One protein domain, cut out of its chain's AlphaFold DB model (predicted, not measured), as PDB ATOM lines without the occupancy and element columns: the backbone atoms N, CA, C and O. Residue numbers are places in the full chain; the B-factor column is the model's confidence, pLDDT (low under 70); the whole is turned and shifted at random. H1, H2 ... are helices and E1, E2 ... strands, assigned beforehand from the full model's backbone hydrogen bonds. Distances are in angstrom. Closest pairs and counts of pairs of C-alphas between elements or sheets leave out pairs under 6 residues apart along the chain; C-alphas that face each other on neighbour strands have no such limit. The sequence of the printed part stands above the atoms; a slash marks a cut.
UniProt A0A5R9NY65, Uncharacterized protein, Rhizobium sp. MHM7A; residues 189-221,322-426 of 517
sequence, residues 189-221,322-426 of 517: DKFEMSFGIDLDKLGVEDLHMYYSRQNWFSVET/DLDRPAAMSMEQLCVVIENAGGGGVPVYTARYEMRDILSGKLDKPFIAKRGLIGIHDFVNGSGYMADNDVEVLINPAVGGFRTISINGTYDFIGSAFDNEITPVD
ATOM      1  N   ASP A 189     -53.416   3.541  22.469       78.56
ATOM      2  CA  ASP A 189     -54.211   2.423  21.984       78.56
ATOM      3  C   ASP A 189     -53.583   1.912  20.695       78.56
ATOM      4  O   ASP A 189     -53.766   2.478  19.613       78.56
ATOM      5  N   LYS A 190     -52.776   0.859  20.835       80.44
ATOM      6  CA  LYS A 190     -52.066   0.228  19.727       80.44
ATOM      7  C   LYS A 190     -52.579  -1.178  19.465       80.44
ATOM      8  O   LYS A 190     -52.852  -1.937  20.400       80.44
ATOM      9  N   PHE A 191     -52.635  -1.539  18.190       77.56
ATOM     10  CA  PHE A 191     -53.037  -2.857  17.730       77.56
ATOM     11  C   PHE A 191     -51.904  -3.558  17.006       77.56
ATOM     12  O   PHE A 191     -51.227  -2.968  16.171       77.56
ATOM     13  N   GLU A 192     -51.701  -4.829  17.330       81.25
ATOM     14  CA  GLU A 192     -50.707  -5.652  16.657       81.25
ATOM     15  C   GLU A 192     -51.284  -6.186  15.349       81.25
ATOM     16  O   GLU A 192     -52.303  -6.879  15.333       81.25
ATOM     17  N   MET A 193     -50.633  -5.830  14.251       79.00
ATOM     18  CA  MET A 193     -51.045  -6.176  12.904       79.00
ATOM     19  C   MET A 193     -49.881  -6.809  12.165       79.00
ATOM     20  O   MET A 193     -48.736  -6.364  12.276       79.00
ATOM     21  N   SER A 194     -50.193  -7.848  11.398       81.31
ATOM     22  CA  SER A 194     -49.254  -8.480  10.480       81.31
ATOM     23  C   SER A 194     -49.639  -8.162   9.044       81.31
ATOM     24  O   SER A 194     -50.806  -8.266   8.673       81.31
ATOM     25  N   PHE A 195     -48.639  -7.808   8.253       80.12
ATOM     26  CA  PHE A 195     -48.721  -7.560   6.824       80.12
ATOM     27  C   PHE A 195     -48.013  -8.691   6.105       80.12
ATOM     28  O   PHE A 195     -46.843  -8.948   6.382       80.12
ATOM     29  N   GLY A 196     -48.704  -9.361   5.192       78.25
ATOM     30  CA  GLY A 196     -48.127 -10.399   4.344       78.25
ATOM     31  C   GLY A 196     -48.575 -10.205   2.906       78.25
ATOM     32  O   GLY A 196     -49.685  -9.738   2.662       78.25
ATOM     33  N   ILE A 197     -47.720 -10.555   1.949       73.38
ATOM     34  CA  ILE A 197     -48.096 -10.500   0.532       73.38
ATOM     35  C   ILE A 197     -49.165 -11.564   0.263       73.38
ATOM     36  O   ILE A 197     -48.969 -12.735   0.589       73.38
ATOM     37  N   ASP A 198     -50.281 -11.131  -0.325       62.62
ATOM     38  CA  ASP A 198     -51.378 -11.972  -0.811       62.62
ATOM     39  C   ASP A 198     -52.006 -12.952   0.206       62.62
ATOM     40  O   ASP A 198     -52.372 -14.087  -0.118       62.62
ATOM     41  N   LEU A 199     -52.158 -12.512   1.461       59.31
ATOM     42  CA  LEU A 199     -52.825 -13.296   2.512       59.31
ATOM     43  C   LEU A 199     -54.278 -13.681   2.162       59.31
ATOM     44  O   LEU A 199     -54.760 -14.699   2.663       59.31
ATOM     45  N   ASP A 200     -54.937 -12.920   1.281       48.91
ATOM     46  CA  ASP A 200     -56.371 -13.039   0.998       48.91
ATOM     47  C   ASP A 200     -56.717 -13.851  -0.264       48.91
ATOM     48  O   ASP A 200     -57.819 -14.400  -0.331       48.91
ATOM     49  N   LYS A 201     -55.819 -13.993  -1.259       49.84
ATOM     50  CA  LYS A 201     -56.135 -14.745  -2.499       49.84
ATOM     51  C   LYS A 201     -55.538 -16.143  -2.562       49.84
ATOM     52  O   LYS A 201     -56.158 -17.034  -3.141       49.84
ATOM     53  N   LEU A 202     -54.351 -16.350  -1.992       43.66
ATOM     54  CA  LEU A 202     -53.615 -17.621  -2.086       43.66
ATOM     55  C   LEU A 202     -53.279 -18.231  -0.714       43.66
ATOM     56  O   LEU A 202     -52.412 -19.096  -0.613       43.66
ATOM     57  N   GLY A 203     -54.006 -17.777   0.313       40.34
ATOM     58  CA  GLY A 203     -54.195 -18.351   1.646       40.34
ATOM     59  C   GLY A 203     -53.122 -19.306   2.164       40.34
ATOM     60  O   GLY A 203     -53.193 -20.487   1.881       40.34
ATOM     61  N   VAL A 204     -52.227 -18.810   3.028       42.41
ATOM     62  CA  VAL A 204     -51.463 -19.569   4.054       42.41
ATOM     63  C   VAL A 204     -50.934 -20.947   3.609       42.41
ATOM     64  O   VAL A 204     -50.917 -21.888   4.395       42.41
ATOM     65  N   GLU A 205     -50.536 -21.124   2.353       46.94
ATOM     66  CA  GLU A 205     -49.964 -22.399   1.941       46.94
ATOM     67  C   GLU A 205     -48.449 -22.378   2.171       46.94
ATOM     68  O   GLU A 205     -47.755 -21.511   1.642       46.94
ATOM     69  N   ASP A 206     -47.930 -23.379   2.879       49.19
ATOM     70  CA  ASP A 206     -46.529 -23.481   3.302       49.19
ATOM     71  C   ASP A 206     -45.518 -23.411   2.138       49.19
ATOM     72  O   ASP A 206     -45.764 -23.911   1.033       49.19
ATOM     73  N   LEU A 207     -44.343 -22.822   2.398       51.78
ATOM     74  CA  LEU A 207     -43.134 -23.043   1.597       51.78
ATOM     75  C   LEU A 207     -42.827 -24.548   1.622       51.78
ATOM     76  O   LEU A 207     -42.432 -25.093   2.652       51.78
ATOM     77  N   HIS A 208     -43.050 -25.247   0.509       47.12
ATOM     78  CA  HIS A 208     -42.904 -26.702   0.463       47.12
ATOM     79  C   HIS A 208     -41.474 -27.130   0.116       47.12
ATOM     80  O   HIS A 208     -40.912 -26.738  -0.906       47.12
ATOM     81  N   MET A 209     -40.919 -28.052   0.908       44.56
ATOM     82  CA  MET A 209     -39.691 -28.773   0.564       44.56
ATOM     83  C   MET A 209     -39.976 -30.139  -0.067       44.56
ATOM     84  O   MET A 209     -40.879 -30.864   0.356       44.56
ATOM     85  N   TYR A 210     -39.106 -30.556  -0.990       40.69
ATOM     86  CA  TYR A 210     -38.905 -31.972  -1.290       40.69
ATOM     87  C   TYR A 210     -37.771 -32.530  -0.420       40.69
ATOM     88  O   TYR A 210     -36.625 -32.117  -0.525       40.69
ATOM     89  N   TYR A 211     -38.119 -33.493   0.437       34.28
ATOM     90  CA  TYR A 211     -37.258 -34.534   1.017       34.28
ATOM     91  C   TYR A 211     -35.787 -34.153   1.330       34.28
ATOM     92  O   TYR A 211     -34.858 -34.721   0.752       34.28
ATOM     93  N   SER A 212     -35.538 -33.313   2.344       40.12
ATOM     94  CA  SER A 212     -34.268 -33.429   3.077       40.12
ATOM     95  C   SER A 212     -34.379 -34.663   3.983       40.12
ATOM     96  O   SER A 212     -35.362 -34.835   4.704       40.12
ATOM     97  N   ARG A 213     -33.398 -35.578   3.948       36.88
ATOM     98  CA  ARG A 213     -33.383 -36.814   4.774       36.88
ATOM     99  C   ARG A 213     -33.466 -36.554   6.291       36.88
ATOM    100  O   ARG A 213     -33.500 -37.514   7.059       36.88
ATOM    101  N   GLN A 214     -33.436 -35.293   6.713       43.41
ATOM    102  CA  GLN A 214     -33.289 -34.862   8.097       43.41
ATOM    103  C   GLN A 214     -34.463 -34.008   8.603       43.41
ATOM    104  O   GLN A 214     -34.444 -33.646   9.772       43.41
ATOM    105  N   ASN A 215     -35.504 -33.745   7.792       45.81
ATOM    106  CA  ASN A 215     -36.658 -32.904   8.168       45.81
ATOM    107  C   ASN A 215     -36.268 -31.513   8.714       45.81
ATOM    108  O   ASN A 215     -37.009 -30.932   9.501       45.81
ATOM    109  N   TRP A 216     -35.105 -30.986   8.327       53.53
ATOM    110  CA  TRP A 216     -34.673 -29.637   8.688       53.53
ATOM    111  C   TRP A 216     -34.742 -28.740   7.460       53.53
ATOM    112  O   TRP A 216     -34.300 -29.139   6.377       53.53
ATOM    113  N   PHE A 217     -35.326 -27.560   7.648       61.19
ATOM    114  CA  PHE A 217     -35.353 -26.490   6.667       61.19
ATOM    115  C   PHE A 217     -33.959 -25.857   6.622       61.19
ATOM    116  O   PHE A 217     -33.451 -25.385   7.635       61.19
ATOM    117  N   SER A 218     -33.301 -25.939   5.466       71.31
ATOM    118  CA  SER A 218     -31.947 -25.417   5.252       71.31
ATOM    119  C   SER A 218     -31.911 -24.630   3.954       71.31
ATOM    120  O   SER A 218     -32.442 -25.091   2.938       71.31
ATOM    121  N   VAL A 219     -31.225 -23.487   3.990       75.88
ATOM    122  CA  VAL A 219     -30.959 -22.625   2.830       75.88
ATOM    123  C   VAL A 219     -30.310 -23.391   1.672       75.88
ATOM    124  O   VAL A 219     -30.605 -23.110   0.516       75.88
ATOM    125  N   GLU A 220     -29.506 -24.418   1.967       72.44
ATOM    126  CA  GLU A 220     -28.798 -25.237   0.971       72.44
ATOM    127  C   GLU A 220     -29.733 -26.184   0.204       72.44
ATOM    128  O   GLU A 220     -29.429 -26.623  -0.902       72.44
ATOM    129  N   THR A 221     -30.868 -26.539   0.807       70.19
ATOM    130  CA  THR A 221     -31.816 -27.529   0.262       70.19
ATOM    131  C   THR A 221     -33.168 -26.914  -0.071       70.19
ATOM    132  O   THR A 221     -34.139 -27.628  -0.325       70.19
ATOM    133  N   ASP A 322     -36.582  -3.805  -6.153       84.31
ATOM    134  CA  ASP A 322     -36.491  -2.397  -6.489       84.31
ATOM    135  C   ASP A 322     -35.061  -1.920  -6.227       84.31
ATOM    136  O   ASP A 322     -34.629  -1.883  -5.070       84.31
ATOM    137  N   LEU A 323     -34.335  -1.582  -7.291       82.31
ATOM    138  CA  LEU A 323     -32.938  -1.146  -7.264       82.31
ATOM    139  C   LEU A 323     -32.748   0.157  -6.480       82.31
ATOM    140  O   LEU A 323     -31.681   0.377  -5.903       82.31
ATOM    141  N   ASP A 324     -33.779   1.002  -6.423       82.81
ATOM    142  CA  ASP A 324     -33.727   2.279  -5.705       82.81
ATOM    143  C   ASP A 324     -33.959   2.110  -4.197       82.81
ATOM    144  O   ASP A 324     -33.678   3.020  -3.407       82.81
ATOM    145  N   ARG A 325     -34.448   0.939  -3.767       82.69
ATOM    146  CA  ARG A 325     -34.768   0.649  -2.369       82.69
ATOM    147  C   ARG A 325     -33.709  -0.282  -1.758       82.69
ATOM    148  O   ARG A 325     -33.271  -1.244  -2.383       82.69
ATOM    149  N   PRO A 326     -33.273  -0.058  -0.507       83.62
ATOM    150  CA  PRO A 326     -32.388  -1.004   0.164       83.62
ATOM    151  C   PRO A 326     -33.108  -2.324   0.485       83.62
ATOM    152  O   PRO A 326     -34.326  -2.362   0.660       83.62
ATOM    153  N   ALA A 327     -32.344  -3.411   0.603       86.69
ATOM    154  CA  ALA A 327     -32.845  -4.666   1.156       86.69
ATOM    155  C   ALA A 327     -33.245  -4.485   2.630       86.69
ATOM    156  O   ALA A 327     -32.504  -3.883   3.408       86.69
ATOM    157  N   ALA A 328     -34.385  -5.052   3.021       85.75
ATOM    158  CA  ALA A 328     -34.918  -5.000   4.382       85.75
ATOM    159  C   ALA A 328     -34.080  -5.802   5.392       85.75
ATOM    160  O   ALA A 328     -34.203  -5.605   6.597       85.75
ATOM    161  N   MET A 329     -33.239  -6.723   4.919       85.00
ATOM    162  CA  MET A 329     -32.273  -7.450   5.739       85.00
ATOM    163  C   MET A 329     -31.063  -7.876   4.909       85.00
ATOM    164  O   MET A 329     -31.131  -7.978   3.684       85.00
ATOM    165  N   SER A 330     -29.946  -8.135   5.586       87.12
ATOM    166  CA  SER A 330     -28.768  -8.742   4.957       87.12
ATOM    167  C   SER A 330     -29.022 -10.205   4.577       87.12
ATOM    168  O   SER A 330     -29.880 -10.868   5.160       87.12
ATOM    169  N   MET A 331     -28.233 -10.738   3.641       88.12
ATOM    170  CA  MET A 331     -28.330 -12.148   3.235       88.12
ATOM    171  C   MET A 331     -28.047 -13.118   4.389       88.12
ATOM    172  O   MET A 331     -28.717 -14.137   4.506       88.12
ATOM    173  N   GLU A 332     -27.113 -12.777   5.284       88.19
ATOM    174  CA  GLU A 332     -26.839 -13.568   6.490       88.19
ATOM    175  C   GLU A 332     -28.078 -13.652   7.389       88.19
ATOM    176  O   GLU A 332     -28.485 -14.737   7.799       88.19
ATOM    177  N   GLN A 333     -28.726 -12.512   7.644       87.25
ATOM    178  CA  GLN A 333     -29.966 -12.461   8.421       87.25
ATOM    179  C   GLN A 333     -31.094 -13.227   7.731       87.25
ATOM    180  O   GLN A 333     -31.834 -13.944   8.403       87.25
ATOM    181  N   LEU A 334     -31.200 -13.125   6.405       85.81
ATOM    182  CA  LEU A 334     -32.165 -13.892   5.631       85.81
ATOM    183  C   LEU A 334     -31.956 -15.399   5.816       85.81
ATOM    184  O   LEU A 334     -32.912 -16.117   6.098       85.81
ATOM    185  N   CYS A 335     -30.716 -15.881   5.724       85.25
ATOM    186  CA  CYS A 335     -30.396 -17.286   5.969       85.25
ATOM    187  C   CYS A 335     -30.786 -17.723   7.386       85.25
ATOM    188  O   CYS A 335     -31.414 -18.767   7.542       85.25
ATOM    189  N   VAL A 336     -30.504 -16.903   8.404       83.94
ATOM    190  CA  VAL A 336     -30.907 -17.175   9.795       83.94
ATOM    191  C   VAL A 336     -32.431 -17.238   9.936       83.94
ATOM    192  O   VAL A 336     -32.946 -18.137  10.601       83.94
ATOM    193  N   VAL A 337     -33.168 -16.309   9.324       82.12
ATOM    194  CA  VAL A 337     -34.641 -16.309   9.325       82.12
ATOM    195  C   VAL A 337     -35.178 -17.580   8.677       82.12
ATOM    196  O   VAL A 337     -36.045 -18.230   9.257       82.12
ATOM    197  N   ILE A 338     -34.637 -17.949   7.514       80.44
ATOM    198  CA  ILE A 338     -34.996 -19.167   6.788       80.44
ATOM    199  C   ILE A 338     -34.748 -20.371   7.701       80.44
ATOM    200  O   ILE A 338     -35.704 -21.028   8.094       80.44
ATOM    201  N   GLU A 339     -33.516 -20.618   8.141       78.38
ATOM    202  CA  GLU A 339     -33.147 -21.795   8.945       78.38
ATOM    203  C   GLU A 339     -33.968 -21.955  10.243       78.38
ATOM    204  O   GLU A 339     -34.239 -23.082  10.664       78.38
ATOM    205  N   ASN A 340     -34.416 -20.855  10.862       75.94
ATOM    206  CA  ASN A 340     -35.246 -20.895  12.073       75.94
ATOM    207  C   ASN A 340     -36.748 -21.117  11.814       75.94
ATOM    208  O   ASN A 340     -37.471 -21.434  12.757       75.94
ATOM    209  N   ALA A 341     -37.226 -20.989  10.573       72.19
ATOM    210  CA  ALA A 341     -38.645 -21.125  10.226       72.19
ATOM    211  C   ALA A 341     -39.155 -22.583  10.162       72.19
ATOM    212  O   ALA A 341     -40.302 -22.810   9.800       72.19
ATOM    213  N   GLY A 342     -38.322 -23.579  10.492       55.75
ATOM    214  CA  GLY A 342     -38.723 -24.922  10.950       55.75
ATOM    215  C   GLY A 342     -39.506 -25.853  10.003       55.75
ATOM    216  O   GLY A 342     -39.515 -27.062  10.242       55.75
ATOM    217  N   GLY A 343     -40.139 -25.361   8.937       55.50
ATOM    218  CA  GLY A 343     -41.048 -26.146   8.098       55.50
ATOM    219  C   GLY A 343     -41.821 -25.363   7.034       55.50
ATOM    220  O   GLY A 343     -42.502 -25.992   6.225       55.50
ATOM    221  N   GLY A 344     -41.689 -24.038   6.989       61.09
ATOM    222  CA  GLY A 344     -42.337 -23.181   6.007       61.09
ATOM    223  C   GLY A 344     -42.908 -21.950   6.695       61.09
ATOM    224  O   GLY A 344     -42.400 -21.541   7.725       61.09
ATOM    225  N   GLY A 345     -43.929 -21.326   6.116       69.00
ATOM    226  CA  GLY A 345     -44.630 -20.203   6.735       69.00
ATOM    227  C   GLY A 345     -44.837 -19.026   5.794       69.00
ATOM    228  O   GLY A 345     -44.399 -19.029   4.642       69.00
ATOM    229  N   VAL A 346     -45.539 -18.012   6.294       73.00
ATOM    230  CA  VAL A 346     -45.885 -16.824   5.510       73.00
ATOM    231  C   VAL A 346     -44.869 -15.720   5.791       73.00
ATOM    232  O   VAL A 346     -44.664 -15.391   6.964       73.00
ATOM    233  N   PRO A 347     -44.242 -15.124   4.761       77.62
ATOM    234  CA  PRO A 347     -43.411 -13.950   4.956       77.62
ATOM    235  C   PRO A 347     -44.288 -12.790   5.430       77.62
ATOM    236  O   PRO A 347     -45.243 -12.407   4.750       77.62
ATOM    237  N   VAL A 348     -43.988 -12.254   6.610       80.44
ATOM    238  CA  VAL A 348     -44.773 -11.184   7.224       80.44
ATOM    239  C   VAL A 348     -43.899 -10.112   7.856       80.44
ATOM    240  O   VAL A 348     -42.795 -10.372   8.340       80.44
ATOM    241  N   TYR A 349     -44.449  -8.904   7.886       84.31
ATOM    242  CA  TYR A 349     -44.036  -7.813   8.749       84.31
ATOM    243  C   TYR A 349     -45.083  -7.625   9.850       84.31
ATOM    244  O   TYR A 349     -46.242  -7.340   9.554       84.31
ATOM    245  N   THR A 350     -44.700  -7.764  11.114       83.12
ATOM    246  CA  THR A 350     -45.593  -7.627  12.269       83.12
ATOM    247  C   THR A 350     -45.155  -6.459  13.141       83.12
ATOM    248  O   THR A 350     -44.014  -6.405  13.598       83.12
ATOM    249  N   ALA A 351     -46.075  -5.535  13.414       84.50
ATOM    250  CA  ALA A 351     -45.834  -4.400  14.299       84.50
ATOM    251  C   ALA A 351     -47.129  -3.934  14.982       84.50
ATOM    252  O   ALA A 351     -48.224  -4.402  14.676       84.50
ATOM    253  N   ARG A 352     -47.004  -3.010  15.929       85.44
ATOM    254  CA  ARG A 352     -48.087  -2.362  16.662       85.44
ATOM    255  C   ARG A 352     -48.331  -0.980  16.100       85.44
ATOM    256  O   ARG A 352     -47.461  -0.126  16.211       85.44
ATOM    257  N   TYR A 353     -49.530  -0.777  15.582       84.44
ATOM    258  CA  TYR A 353     -49.982   0.453  14.950       84.44
ATOM    259  C   TYR A 353     -50.930   1.198  15.879       84.44
ATOM    260  O   TYR A 353     -51.734   0.575  16.574       84.44
ATOM    261  N   GLU A 354     -50.860   2.526  15.895       84.75
ATOM    262  CA  GLU A 354     -51.851   3.333  16.606       84.75
ATOM    263  C   GLU A 354     -53.235   3.167  15.973       84.75
ATOM    264  O   GLU A 354     -53.398   3.247  14.755       84.75
ATOM    265  N   MET A 355     -54.259   3.008  16.809       80.25
ATOM    266  CA  MET A 355     -55.644   2.850  16.364       80.25
ATOM    267  C   MET A 355     -56.136   3.993  15.479       80.25
ATOM    268  O   MET A 355     -56.886   3.782  14.530       80.25
ATOM    269  N   ARG A 356     -55.679   5.213  15.763       82.56
ATOM    270  CA  ARG A 356     -56.014   6.391  14.959       82.56
ATOM    271  C   ARG A 356     -55.439   6.311  13.550       82.56
ATOM    272  O   ARG A 356     -56.089   6.770  12.618       82.56
ATOM    273  N   ASP A 357     -54.249   5.740  13.394       82.88
ATOM    274  CA  ASP A 357     -53.616   5.561  12.087       82.88
ATOM    275  C   ASP A 357     -54.356   4.492  11.268       82.88
ATOM    276  O   ASP A 357     -54.574   4.692  10.075       82.88
ATOM    277  N   ILE A 358     -54.820   3.417  11.918       82.38
ATOM    278  CA  ILE A 358     -55.666   2.392  11.286       82.38
ATOM    279  C   ILE A 358     -56.970   3.031  10.790       82.38
ATOM    280  O   ILE A 358     -57.235   3.043   9.598       82.38
ATOM    281  N   LEU A 359     -57.743   3.652  11.684       81.19
ATOM    282  CA  LEU A 359     -59.078   4.181  11.369       81.19
ATOM    283  C   LEU A 359     -59.081   5.425  10.472       81.19
ATOM    284  O   LEU A 359     -60.119   5.793   9.933       81.19
ATOM    285  N   SER A 360     -57.951   6.118  10.334       80.69
ATOM    286  CA  SER A 360     -57.837   7.260   9.415       80.69
ATOM    287  C   SER A 360     -57.486   6.850   7.984       80.69
ATOM    288  O   SER A 360     -57.280   7.729   7.145       80.69
ATOM    289  N   GLY A 361     -57.382   5.547   7.704       78.69
ATOM    290  CA  GLY A 361     -56.990   5.034   6.394       78.69
ATOM    291  C   GLY A 361     -55.531   5.312   6.042       78.69
ATOM    292  O   GLY A 361     -55.130   5.228   4.883       78.69
ATOM    293  N   LYS A 362     -54.690   5.648   7.032       82.75
ATOM    294  CA  LYS A 362     -53.256   5.892   6.803       82.75
ATOM    295  C   LYS A 362     -52.539   4.632   6.325       82.75
ATOM    296  O   LYS A 362     -51.511   4.731   5.664       82.75
ATOM    297  N   LEU A 363     -53.092   3.471   6.668       82.81
ATOM    298  CA  LEU A 363     -52.598   2.174   6.235       82.81
ATOM    299  C   LEU A 363     -53.232   1.697   4.929       82.81
ATOM    300  O   LEU A 363     -52.794   0.672   4.439       82.81
ATOM    301  N   ASP A 364     -54.199   2.413   4.348       80.38
ATOM    302  CA  ASP A 364     -54.876   2.001   3.103       80.38
ATOM    303  C   ASP A 364     -54.042   2.328   1.853       80.38
ATOM    304  O   ASP A 364     -54.350   1.899   0.742       80.38
ATOM    305  N   LYS A 365     -52.978   3.116   2.025       82.44
ATOM    306  CA  LYS A 365     -52.031   3.505   0.977       82.44
ATOM    307  C   LYS A 365     -50.655   2.917   1.265       82.44
ATOM    308  O   LYS A 365     -50.384   2.583   2.412       82.44
ATOM    309  N   PRO A 366     -49.760   2.828   0.270       85.50
ATOM    310  CA  PRO A 366     -48.395   2.390   0.512       85.50
ATOM    311  C   PRO A 366     -47.651   3.255   1.541       85.50
ATOM    312  O   PRO A 366     -47.761   4.486   1.553       85.50
ATOM    313  N   PHE A 367     -46.856   2.612   2.395       87.94
ATOM    314  CA  PHE A 367     -46.038   3.285   3.404       87.94
ATOM    315  C   PHE A 367     -44.736   2.528   3.678       87.94
ATOM    316  O   PHE A 367     -44.672   1.304   3.573       87.94
ATOM    317  N   ILE A 368     -43.692   3.255   4.080       88.56
ATOM    318  CA  ILE A 368     -42.507   2.659   4.697       88.56
ATOM    319  C   ILE A 368     -42.794   2.437   6.172       88.56
ATOM    320  O   ILE A 368     -43.171   3.373   6.879       88.56
ATOM    321  N   ALA A 369     -42.558   1.216   6.630       88.31
ATOM    322  CA  ALA A 369     -42.571   0.840   8.028       88.31
ATOM    323  C   ALA A 369     -41.141   0.608   8.533       88.31
ATOM    324  O   ALA A 369     -40.303   0.021   7.845       88.31
ATOM    325  N   LYS A 370     -40.873   1.066   9.753       87.00
ATOM    326  CA  LYS A 370     -39.704   0.704  10.562       87.00
ATOM    327  C   LYS A 370     -40.181   0.176  11.899       87.00
ATOM    328  O   LYS A 370     -41.244   0.596  12.363       87.00
ATOM    329  N   ARG A 371     -39.326  -0.614  12.550       83.19
ATOM    330  CA  ARG A 371     -39.535  -1.221  13.869       83.19
ATOM    331  C   ARG A 371     -40.714  -2.190  13.923       83.19
ATOM    332  O   ARG A 371     -41.830  -1.914  13.496       83.19
ATOM    333  N   GLY A 372     -40.452  -3.355  14.481       82.06
ATOM    334  CA  GLY A 372     -41.326  -4.513  14.405       82.06
ATOM    335  C   GLY A 372     -40.510  -5.754  14.088       82.06
ATOM    336  O   GLY A 372     -39.276  -5.741  14.135       82.06
ATOM    337  N   LEU A 373     -41.216  -6.824  13.751       82.62
ATOM    338  CA  LEU A 373     -40.634  -8.091  13.344       82.62
ATOM    339  C   LEU A 373     -40.856  -8.292  11.852       82.62
ATOM    340  O   LEU A 373     -41.979  -8.182  11.373       82.62
ATOM    341  N   ILE A 374     -39.800  -8.633  11.127       83.44
ATOM    342  CA  ILE A 374     -39.899  -9.129   9.756       83.44
ATOM    343  C   ILE A 374     -39.332 -10.541   9.706       83.44
ATOM    344  O   ILE A 374     -38.309 -10.835  10.334       83.44
ATOM    345  N   GLY A 375     -40.004 -11.429   8.985       81.38
ATOM    346  CA  GLY A 375     -39.541 -12.798   8.818       81.38
ATOM    347  C   GLY A 375     -40.633 -13.723   8.313       81.38
ATOM    348  O   GLY A 375     -41.505 -13.303   7.559       81.38
ATOM    349  N   ILE A 376     -40.570 -14.984   8.722       78.12
ATOM    350  CA  ILE A 376     -41.467 -16.054   8.298       78.12
ATOM    351  C   ILE A 376     -42.264 -16.531   9.512       78.12
ATOM    352  O   ILE A 376     -41.699 -17.016  10.496       78.12
ATOM    353  N   HIS A 377     -43.588 -16.414   9.429       74.12
ATOM    354  CA  HIS A 377     -44.500 -16.909  10.454       74.12
ATOM    355  C   HIS A 377     -44.974 -18.328  10.134       74.12
ATOM    356  O   HIS A 377     -45.761 -18.524   9.208       74.12
ATOM    357  N   ASP A 378     -44.524 -19.296  10.936       67.06
ATOM    358  CA  ASP A 378     -45.027 -20.677  10.975       67.06
ATOM    359  C   ASP A 378     -45.699 -20.943  12.332       67.06
ATOM    360  O   ASP A 378     -45.081 -20.756  13.386       67.06
ATOM    361  N   PHE A 379     -46.960 -21.384  12.306       55.62
ATOM    362  CA  PHE A 379     -47.785 -21.667  13.488       55.62
ATOM    363  C   PHE A 379     -47.609 -23.092  14.043       55.62
ATOM    364  O   PHE A 379     -48.196 -23.414  15.080       55.62
ATOM    365  N   VAL A 380     -46.853 -23.959  13.361       53.72
ATOM    366  CA  VAL A 380     -46.749 -25.394  13.666       53.72
ATOM    367  C   VAL A 380     -45.317 -25.809  14.005       53.72
ATOM    368  O   VAL A 380     -45.134 -26.518  14.995       53.72
ATOM    369  N   ASN A 381     -44.306 -25.371  13.239       53.22
ATOM    370  CA  ASN A 381     -42.932 -25.895  13.364       53.22
ATOM    371  C   ASN A 381     -41.869 -24.879  13.822       53.22
ATOM    372  O   ASN A 381     -40.702 -25.247  13.952       53.22
ATOM    373  N   GLY A 382     -42.273 -23.652  14.165       62.88
ATOM    374  CA  GLY A 382     -41.388 -22.603  14.684       62.88
ATOM    375  C   GLY A 382     -41.152 -21.494  13.665       62.88
ATOM    376  O   GLY A 382     -40.976 -21.751  12.486       62.88
ATOM    377  N   SER A 383     -41.194 -20.246  14.118       72.38
ATOM    378  CA  SER A 383     -41.134 -19.071  13.249       72.38
ATOM    379  C   SER A 383     -39.729 -18.461  13.248       72.38
ATOM    380  O   SER A 383     -39.060 -18.447  14.283       72.38
ATOM    381  N   GLY A 384     -39.298 -17.910  12.115       75.75
ATOM    382  CA  GLY A 384     -38.014 -17.218  11.989       75.75
ATOM    383  C   GLY A 384     -38.212 -15.712  11.863       75.75
ATOM    384  O   GLY A 384     -38.928 -15.274  10.968       75.75
ATOM    385  N   TYR A 385     -37.572 -14.910  12.718       78.81
ATOM    386  CA  TYR A 385     -37.712 -13.450  12.690       78.81
ATOM    387  C   TYR A 385     -36.430 -12.715  13.034       78.81
ATOM    388  O   TYR A 385     -35.595 -13.199  13.799       78.81
ATOM    389  N   MET A 386     -36.365 -11.480  12.554       77.06
ATOM    390  CA  MET A 386     -35.469 -10.460  13.074       77.06
ATOM    391  C   MET A 386     -36.191  -9.622  14.131       77.06
ATOM    392  O   MET A 386     -37.239  -9.039  13.850       77.06
ATOM    393  N   ALA A 387     -35.620  -9.563  15.337       64.69
ATOM    394  CA  ALA A 387     -36.003  -8.585  16.353       64.69
ATOM    395  C   ALA A 387     -35.344  -7.230  16.055       64.69
ATOM    396  O   ALA A 387     -34.228  -7.198  15.540       64.69
ATOM    397  N   ASP A 388     -36.032  -6.136  16.398       62.22
ATOM    398  CA  ASP A 388     -35.546  -4.757  16.257       62.22
ATOM    399  C   ASP A 388     -35.139  -4.394  14.818       62.22
ATOM    400  O   ASP A 388     -34.017  -3.961  14.550       62.22
ATOM    401  N   ASN A 389     -36.060  -4.579  13.865       64.56
ATOM    402  CA  ASN A 389     -35.809  -4.158  12.492       64.56
ATOM    403  C   ASN A 389     -35.783  -2.620  12.372       64.56
ATOM    404  O   ASN A 389     -36.822  -1.978  12.218       64.56
ATOM    405  N   ASP A 390     -34.590  -2.032  12.417       73.81
ATOM    406  CA  ASP A 390     -34.368  -0.609  12.117       73.81
ATOM    407  C   ASP A 390     -34.381  -0.310  10.603       73.81
ATOM    408  O   ASP A 390     -34.309   0.854  10.192       73.81
ATOM    409  N   VAL A 391     -34.465  -1.346   9.765       76.06
ATOM    410  CA  VAL A 391     -34.450  -1.233   8.306       76.06
ATOM    411  C   VAL A 391     -35.860  -0.999   7.769       76.06
ATOM    412  O   VAL A 391     -36.850  -1.528   8.273       76.06
ATOM    413  N   GLU A 392     -35.940  -0.176   6.727       86.25
ATOM    414  CA  GLU A 392     -37.178   0.207   6.056       86.25
ATOM    415  C   GLU A 392     -37.798  -0.960   5.289       86.25
ATOM    416  O   GLU A 392     -37.146  -1.605   4.469       86.25
ATOM    417  N   VAL A 393     -39.089  -1.190   5.519       86.50
ATOM    418  CA  VAL A 393     -39.897  -2.159   4.775       86.50
ATOM    419  C   VAL A 393     -41.007  -1.397   4.068       86.50
ATOM    420  O   VAL A 393     -41.779  -0.692   4.714       86.50
ATOM    421  N   LEU A 394     -41.100  -1.528   2.744       86.38
ATOM    422  CA  LEU A 394     -42.242  -1.005   2.001       86.38
ATOM    423  C   LEU A 394     -43.423  -1.948   2.196       86.38
ATOM    424  O   LEU A 394     -43.351  -3.129   1.860       86.38
ATOM    425  N   ILE A 395     -44.513  -1.396   2.703       85.19
ATOM    426  CA  ILE A 395     -45.791  -2.071   2.820       85.19
ATOM    427  C   ILE A 395     -46.718  -1.479   1.767       85.19
ATOM    428  O   ILE A 395     -47.008  -0.284   1.793       85.19
ATOM    429  N   ASN A 396     -47.173  -2.317   0.833       80.75
ATOM    430  CA  ASN A 396     -48.159  -1.946  -0.177       80.75
ATOM    431  C   ASN A 396     -49.453  -2.763   0.030       80.75
ATOM    432  O   ASN A 396     -49.504  -3.927  -0.378       80.75
ATOM    433  N   PRO A 397     -50.497  -2.171   0.641       76.12
ATOM    434  CA  PRO A 397     -51.789  -2.825   0.876       76.12
ATOM    435  C   PRO A 397     -52.522  -3.281  -0.393       76.12
ATOM    436  O   PRO A 397     -53.405  -4.123  -0.317       76.12
ATOM    437  N   ALA A 398     -52.180  -2.753  -1.575       71.38
ATOM    438  CA  ALA A 398     -52.775  -3.221  -2.830       71.38
ATOM    439  C   ALA A 398     -52.258  -4.613  -3.249       71.38
ATOM    440  O   ALA A 398     -52.897  -5.304  -4.042       71.38
ATOM    441  N   VAL A 399     -51.094  -5.014  -2.724       69.81
ATOM    442  CA  VAL A 399     -50.396  -6.270  -3.047       69.81
ATOM    443  C   VAL A 399     -50.382  -7.231  -1.847       69.81
ATOM    444  O   VAL A 399     -50.283  -8.448  -2.010       69.81
ATOM    445  N   GLY A 400     -50.482  -6.703  -0.626       69.06
ATOM    446  CA  GLY A 400     -50.506  -7.468   0.619       69.06
ATOM    447  C   GLY A 400     -51.818  -7.344   1.383       69.06
ATOM    448  O   GLY A 400     -52.529  -6.359   1.256       69.06
ATOM    449  N   GLY A 401     -52.112  -8.346   2.207       70.56
ATOM    450  CA  GLY A 401     -53.263  -8.346   3.105       70.56
ATOM    451  C   GLY A 401     -52.871  -8.004   4.540       70.56
ATOM    452  O   GLY A 401     -51.730  -8.223   4.972       70.56
ATOM    453  N   PHE A 402     -53.843  -7.498   5.294       72.44
ATOM    454  CA  PHE A 402     -53.733  -7.310   6.736       72.44
ATOM    455  C   PHE A 402     -54.238  -8.552   7.458       72.44
ATOM    456  O   PHE A 402     -55.256  -9.133   7.090       72.44
ATOM    457  N   ARG A 403     -53.596  -8.916   8.565       68.75
ATOM    458  CA  ARG A 403     -54.166  -9.879   9.505       68.75
ATOM    459  C   ARG A 403     -53.980  -9.418  10.936       68.75
ATOM    460  O   ARG A 403     -52.855  -9.174  11.383       68.75
ATOM    461  N   THR A 404     -55.084  -9.366  11.672       60.75
ATOM    462  CA  THR A 404     -55.060  -9.252  13.129       60.75
ATOM    463  C   THR A 404     -54.703 -10.604  13.714       60.75
ATOM    464  O   THR A 404     -55.313 -11.632  13.411       60.75
ATOM    465  N   ILE A 405     -53.661 -10.632  14.537       56.84
ATOM    466  CA  ILE A 405     -53.249 -11.846  15.233       56.84
ATOM    467  C   ILE A 405     -53.192 -11.507  16.717       56.84
ATOM    468  O   ILE A 405     -52.416 -10.664  17.148       56.84
ATOM    469  N   SER A 406     -54.036 -12.167  17.511       47.19
ATOM    470  CA  SER A 406     -53.895 -12.169  18.966       47.19
ATOM    471  C   SER A 406     -52.813 -13.183  19.330       47.19
ATOM    472  O   SER A 406     -53.080 -14.385  19.405       47.19
ATOM    473  N   ILE A 407     -51.573 -12.724  19.504       49.81
ATOM    474  CA  ILE A 407     -50.461 -13.593  19.909       49.81
ATOM    475  C   ILE A 407     -50.532 -13.821  21.427       49.81
ATOM    476  O   ILE A 407     -49.838 -13.193  22.220       49.81
ATOM    477  N   ASN A 408     -51.407 -14.733  21.854       36.31
ATOM    478  CA  ASN A 408     -51.476 -15.214  23.236       36.31
ATOM    479  C   ASN A 408     -50.671 -16.514  23.401       36.31
ATOM    480  O   ASN A 408     -51.249 -17.598  23.484       36.31
ATOM    481  N   GLY A 409     -49.340 -16.402  23.504       41.06
ATOM    482  CA  GLY A 409     -48.533 -17.451  24.146       41.06
ATOM    483  C   GLY A 409     -47.165 -17.785  23.555       41.06
ATOM    484  O   GLY A 409     -46.465 -18.592  24.163       41.06
ATOM    485  N   THR A 410     -46.745 -17.175  22.447       38.59
ATOM    486  CA  THR A 410     -45.387 -17.368  21.918       38.59
ATOM    487  C   THR A 410     -44.676 -16.022  21.853       38.59
ATOM    488  O   THR A 410     -45.219 -15.068  21.310       38.59
ATOM    489  N   TYR A 411     -43.464 -15.994  22.415       44.09
ATOM    490  CA  TYR A 411     -42.506 -14.881  22.495       44.09
ATOM    491  C   TYR A 411     -42.726 -13.890  23.658       44.09
ATOM    492  O   TYR A 411     -43.460 -12.909  23.597       44.09
ATOM    493  N   ASP A 412     -42.023 -14.186  24.751       33.66
ATOM    494  CA  ASP A 412     -41.854 -13.354  25.938       33.66
ATOM    495  C   ASP A 412     -40.764 -12.306  25.666       33.66
ATOM    496  O   ASP A 412     -39.592 -12.635  25.762       33.66
ATOM    497  N   PHE A 413     -41.156 -11.097  25.249       38.12
ATOM    498  CA  PHE A 413     -40.485  -9.804  25.480       38.12
ATOM    499  C   PHE A 413     -41.431  -8.693  24.996       38.12
ATOM    500  O   PHE A 413     -41.482  -8.366  23.813       38.12
ATOM    501  N   ILE A 414     -42.205  -8.093  25.904       51.47
ATOM    502  CA  ILE A 414     -43.089  -6.970  25.560       51.47
ATOM    503  C   ILE A 414     -42.394  -5.658  25.951       51.47
ATOM    504  O   ILE A 414     -42.527  -5.172  27.072       51.47
ATOM    505  N   GLY A 415     -41.631  -5.111  25.000       53.31
ATOM    506  CA  GLY A 415     -41.057  -3.759  25.000       53.31
ATOM    507  C   GLY A 415     -41.389  -3.008  23.699       53.31
ATOM    508  O   GLY A 415     -42.158  -3.511  22.882       53.31
ATOM    509  N   SER A 416     -40.800  -1.823  23.490       58.97
ATOM    510  CA  SER A 416     -41.002  -0.939  22.319       58.97
ATOM    511  C   SER A 416     -40.623  -1.543  20.956       58.97
ATOM    512  O   SER A 416     -40.825  -0.894  19.940       58.97
ATOM    513  N   ALA A 417     -40.078  -2.761  20.918       63.91
ATOM    514  CA  ALA A 417     -39.635  -3.454  19.706       63.91
ATOM    515  C   ALA A 417     -40.756  -3.702  18.681       63.91
ATOM    516  O   ALA A 417     -40.489  -3.815  17.490       63.91
ATOM    517  N   PHE A 418     -42.010  -3.778  19.137       76.62
ATOM    518  CA  PHE A 418     -43.168  -3.905  18.252       76.62
ATOM    519  C   PHE A 418     -43.740  -2.560  17.812       76.62
ATOM    520  O   PHE A 418     -44.561  -2.546  16.909       76.62
ATOM    521  N   ASP A 419     -43.378  -1.446  18.443       83.00
ATOM    522  CA  ASP A 419     -43.929  -0.151  18.057       83.00
ATOM    523  C   ASP A 419     -43.387   0.239  16.689       83.00
ATOM    524  O   ASP A 419     -42.175   0.239  16.500       83.00
ATOM    525  N   ASN A 420     -44.267   0.598  15.761       86.06
ATOM    526  CA  ASN A 420     -43.860   0.989  14.423       86.06
ATOM    527  C   ASN A 420     -43.513   2.484  14.324       86.06
ATOM    528  O   ASN A 420     -43.973   3.324  15.100       86.06
ATOM    529  N   GLU A 421     -42.758   2.827  13.288       88.12
ATOM    530  CA  GLU A 421     -42.726   4.168  12.709       88.12
ATOM    531  C   GLU A 421     -43.148   4.058  11.245       88.12
ATOM    532  O   GLU A 421     -42.634   3.204  10.522       88.12
ATOM    533  N   ILE A 422     -44.087   4.904  10.808       88.50
ATOM    534  CA  ILE A 422     -44.585   4.887   9.427       88.50
ATOM    535  C   ILE A 422     -44.393   6.213   8.722       88.50
ATOM    536  O   ILE A 422     -44.684   7.280   9.266       88.50
ATOM    537  N   THR A 423     -43.947   6.117   7.475       89.75
ATOM    538  CA  THR A 423     -43.806   7.242   6.554       89.75
ATOM    539  C   THR A 423     -44.627   6.942   5.302       89.75
ATOM    540  O   THR A 423     -44.342   5.945   4.640       89.75
ATOM    541  N   PRO A 424     -45.654   7.750   4.971       86.69
ATOM    542  CA  PRO A 424     -46.404   7.589   3.727       86.69
ATOM    543  C   PRO A 424     -45.482   7.653   2.508       86.69
ATOM    544  O   PRO A 424     -44.523   8.428   2.510       86.69
ATOM    545  N   VAL A 425     -45.786   6.868   1.474       83.50
ATOM    546  CA  VAL A 425     -45.028   6.866   0.216       83.50
ATOM    547  C   VAL A 425     -45.965   7.148  -0.943       83.50
ATOM    548  O   VAL A 425     -46.899   6.391  -1.198       83.50
ATOM    549  N   ASP A 426     -45.674   8.217  -1.676       72.00
ATOM    550  CA  ASP A 426     -46.317   8.499  -2.955       72.00
ATOM    551  C   ASP A 426     -45.555   7.777  -4.079       72.00
ATOM    552  O   ASP A 426     -44.326   7.734  -4.076       72.00
TER     553      ASP A 426
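Overview. This is residues 189 to 221 and 322 to 426 of the 517 residues of an uncharacterized protein of Rhizobium sp. MHM7A (UniProt A0A5R9NY65). A strongly twisted sheet of five strands forms a curving wall, with helix H1 over its E5 edge and a smaller sheet of three strands, E6, E3 and E8, folded in near E1 and E2. The two sheets are joined where E3 turns sharply into E4, and loops make up much of the rest, among them residues 198 to 221, which reach toward one end of the longest axis. The printed part has 138 residues, with two named helices and eight named strands in the order E1 H1 E2 H2 E3 E4 E5 E6 E7 E8; the class is mixed, with under half of the residues in named elements. The sheets, ordered E5 E4 E2 E1 E7 and E6 E3 E8, are antiparallel throughout. The whole is compact, with a radius of gyration of the C-alphas of 15.3 A and spans of 50 by 38 by 29 A.

Arrangement. E1, residues 190 to 197, is an inner strand, antiparallel to E7, residues 400 to 404, with N 194 and O 403 3.0 A apart, and to E2, residues 346 to 354, with N 193 and O 351 2.8 A apart. H1, residues 331 to 340, is on the larger sheet, making two layers, a helix on one face of a sheet; it lies over E5, residues 384 to 386, along the strands at a height over the sheet of 7.4 A, and the closest C-alphas, of Val 337 and Gly 384, are 4.4 A apart. H2, residues 355 to 359, only grazes that sheet. E3, residues 367 to 370, runs on at 97 degrees into E4, residues 373 to 377. E4 is antiparallel to E2, with N 350 and O 373 2.8 A apart, and forms a hairpin with E5, with N 376 and O 384 2.8 A apart. E3 is the inner strand between E6, residues 393 to 395, with N 369 and O 393 2.8 A apart, and E8, residues 421 to 424, with N 368 and O 423 2.8 A apart. E2 is near both E3 and E8. E6 and E7 meet only through their link. In H1 and H2 every O i to N i+4 pair is within hydrogen-bond range.

Along the chain. E1 begins at C-alpha 190 (-52.066, 0.228, 19.727) and is 22.3 A long. E2 is 23.8 A long, H1 14.2 A and E7 13.4 A. E8 ends at C-alpha 424 (-46.404, 7.589, 3.727).

Size, cuts and confidence. The C-alphas of Arg 213 and Ser 360, the two farthest apart, are 50.6 A apart. Residues 222 to 321 are not printed, and C-alphas 221 and 322 are 26.4 A apart across the cut. The link from E7 to E8, of 16 residues, is long. Mean pLDDT of the printed part is 70.9; 49 residues are under 70, among them 198 to 217 and 403 to 417.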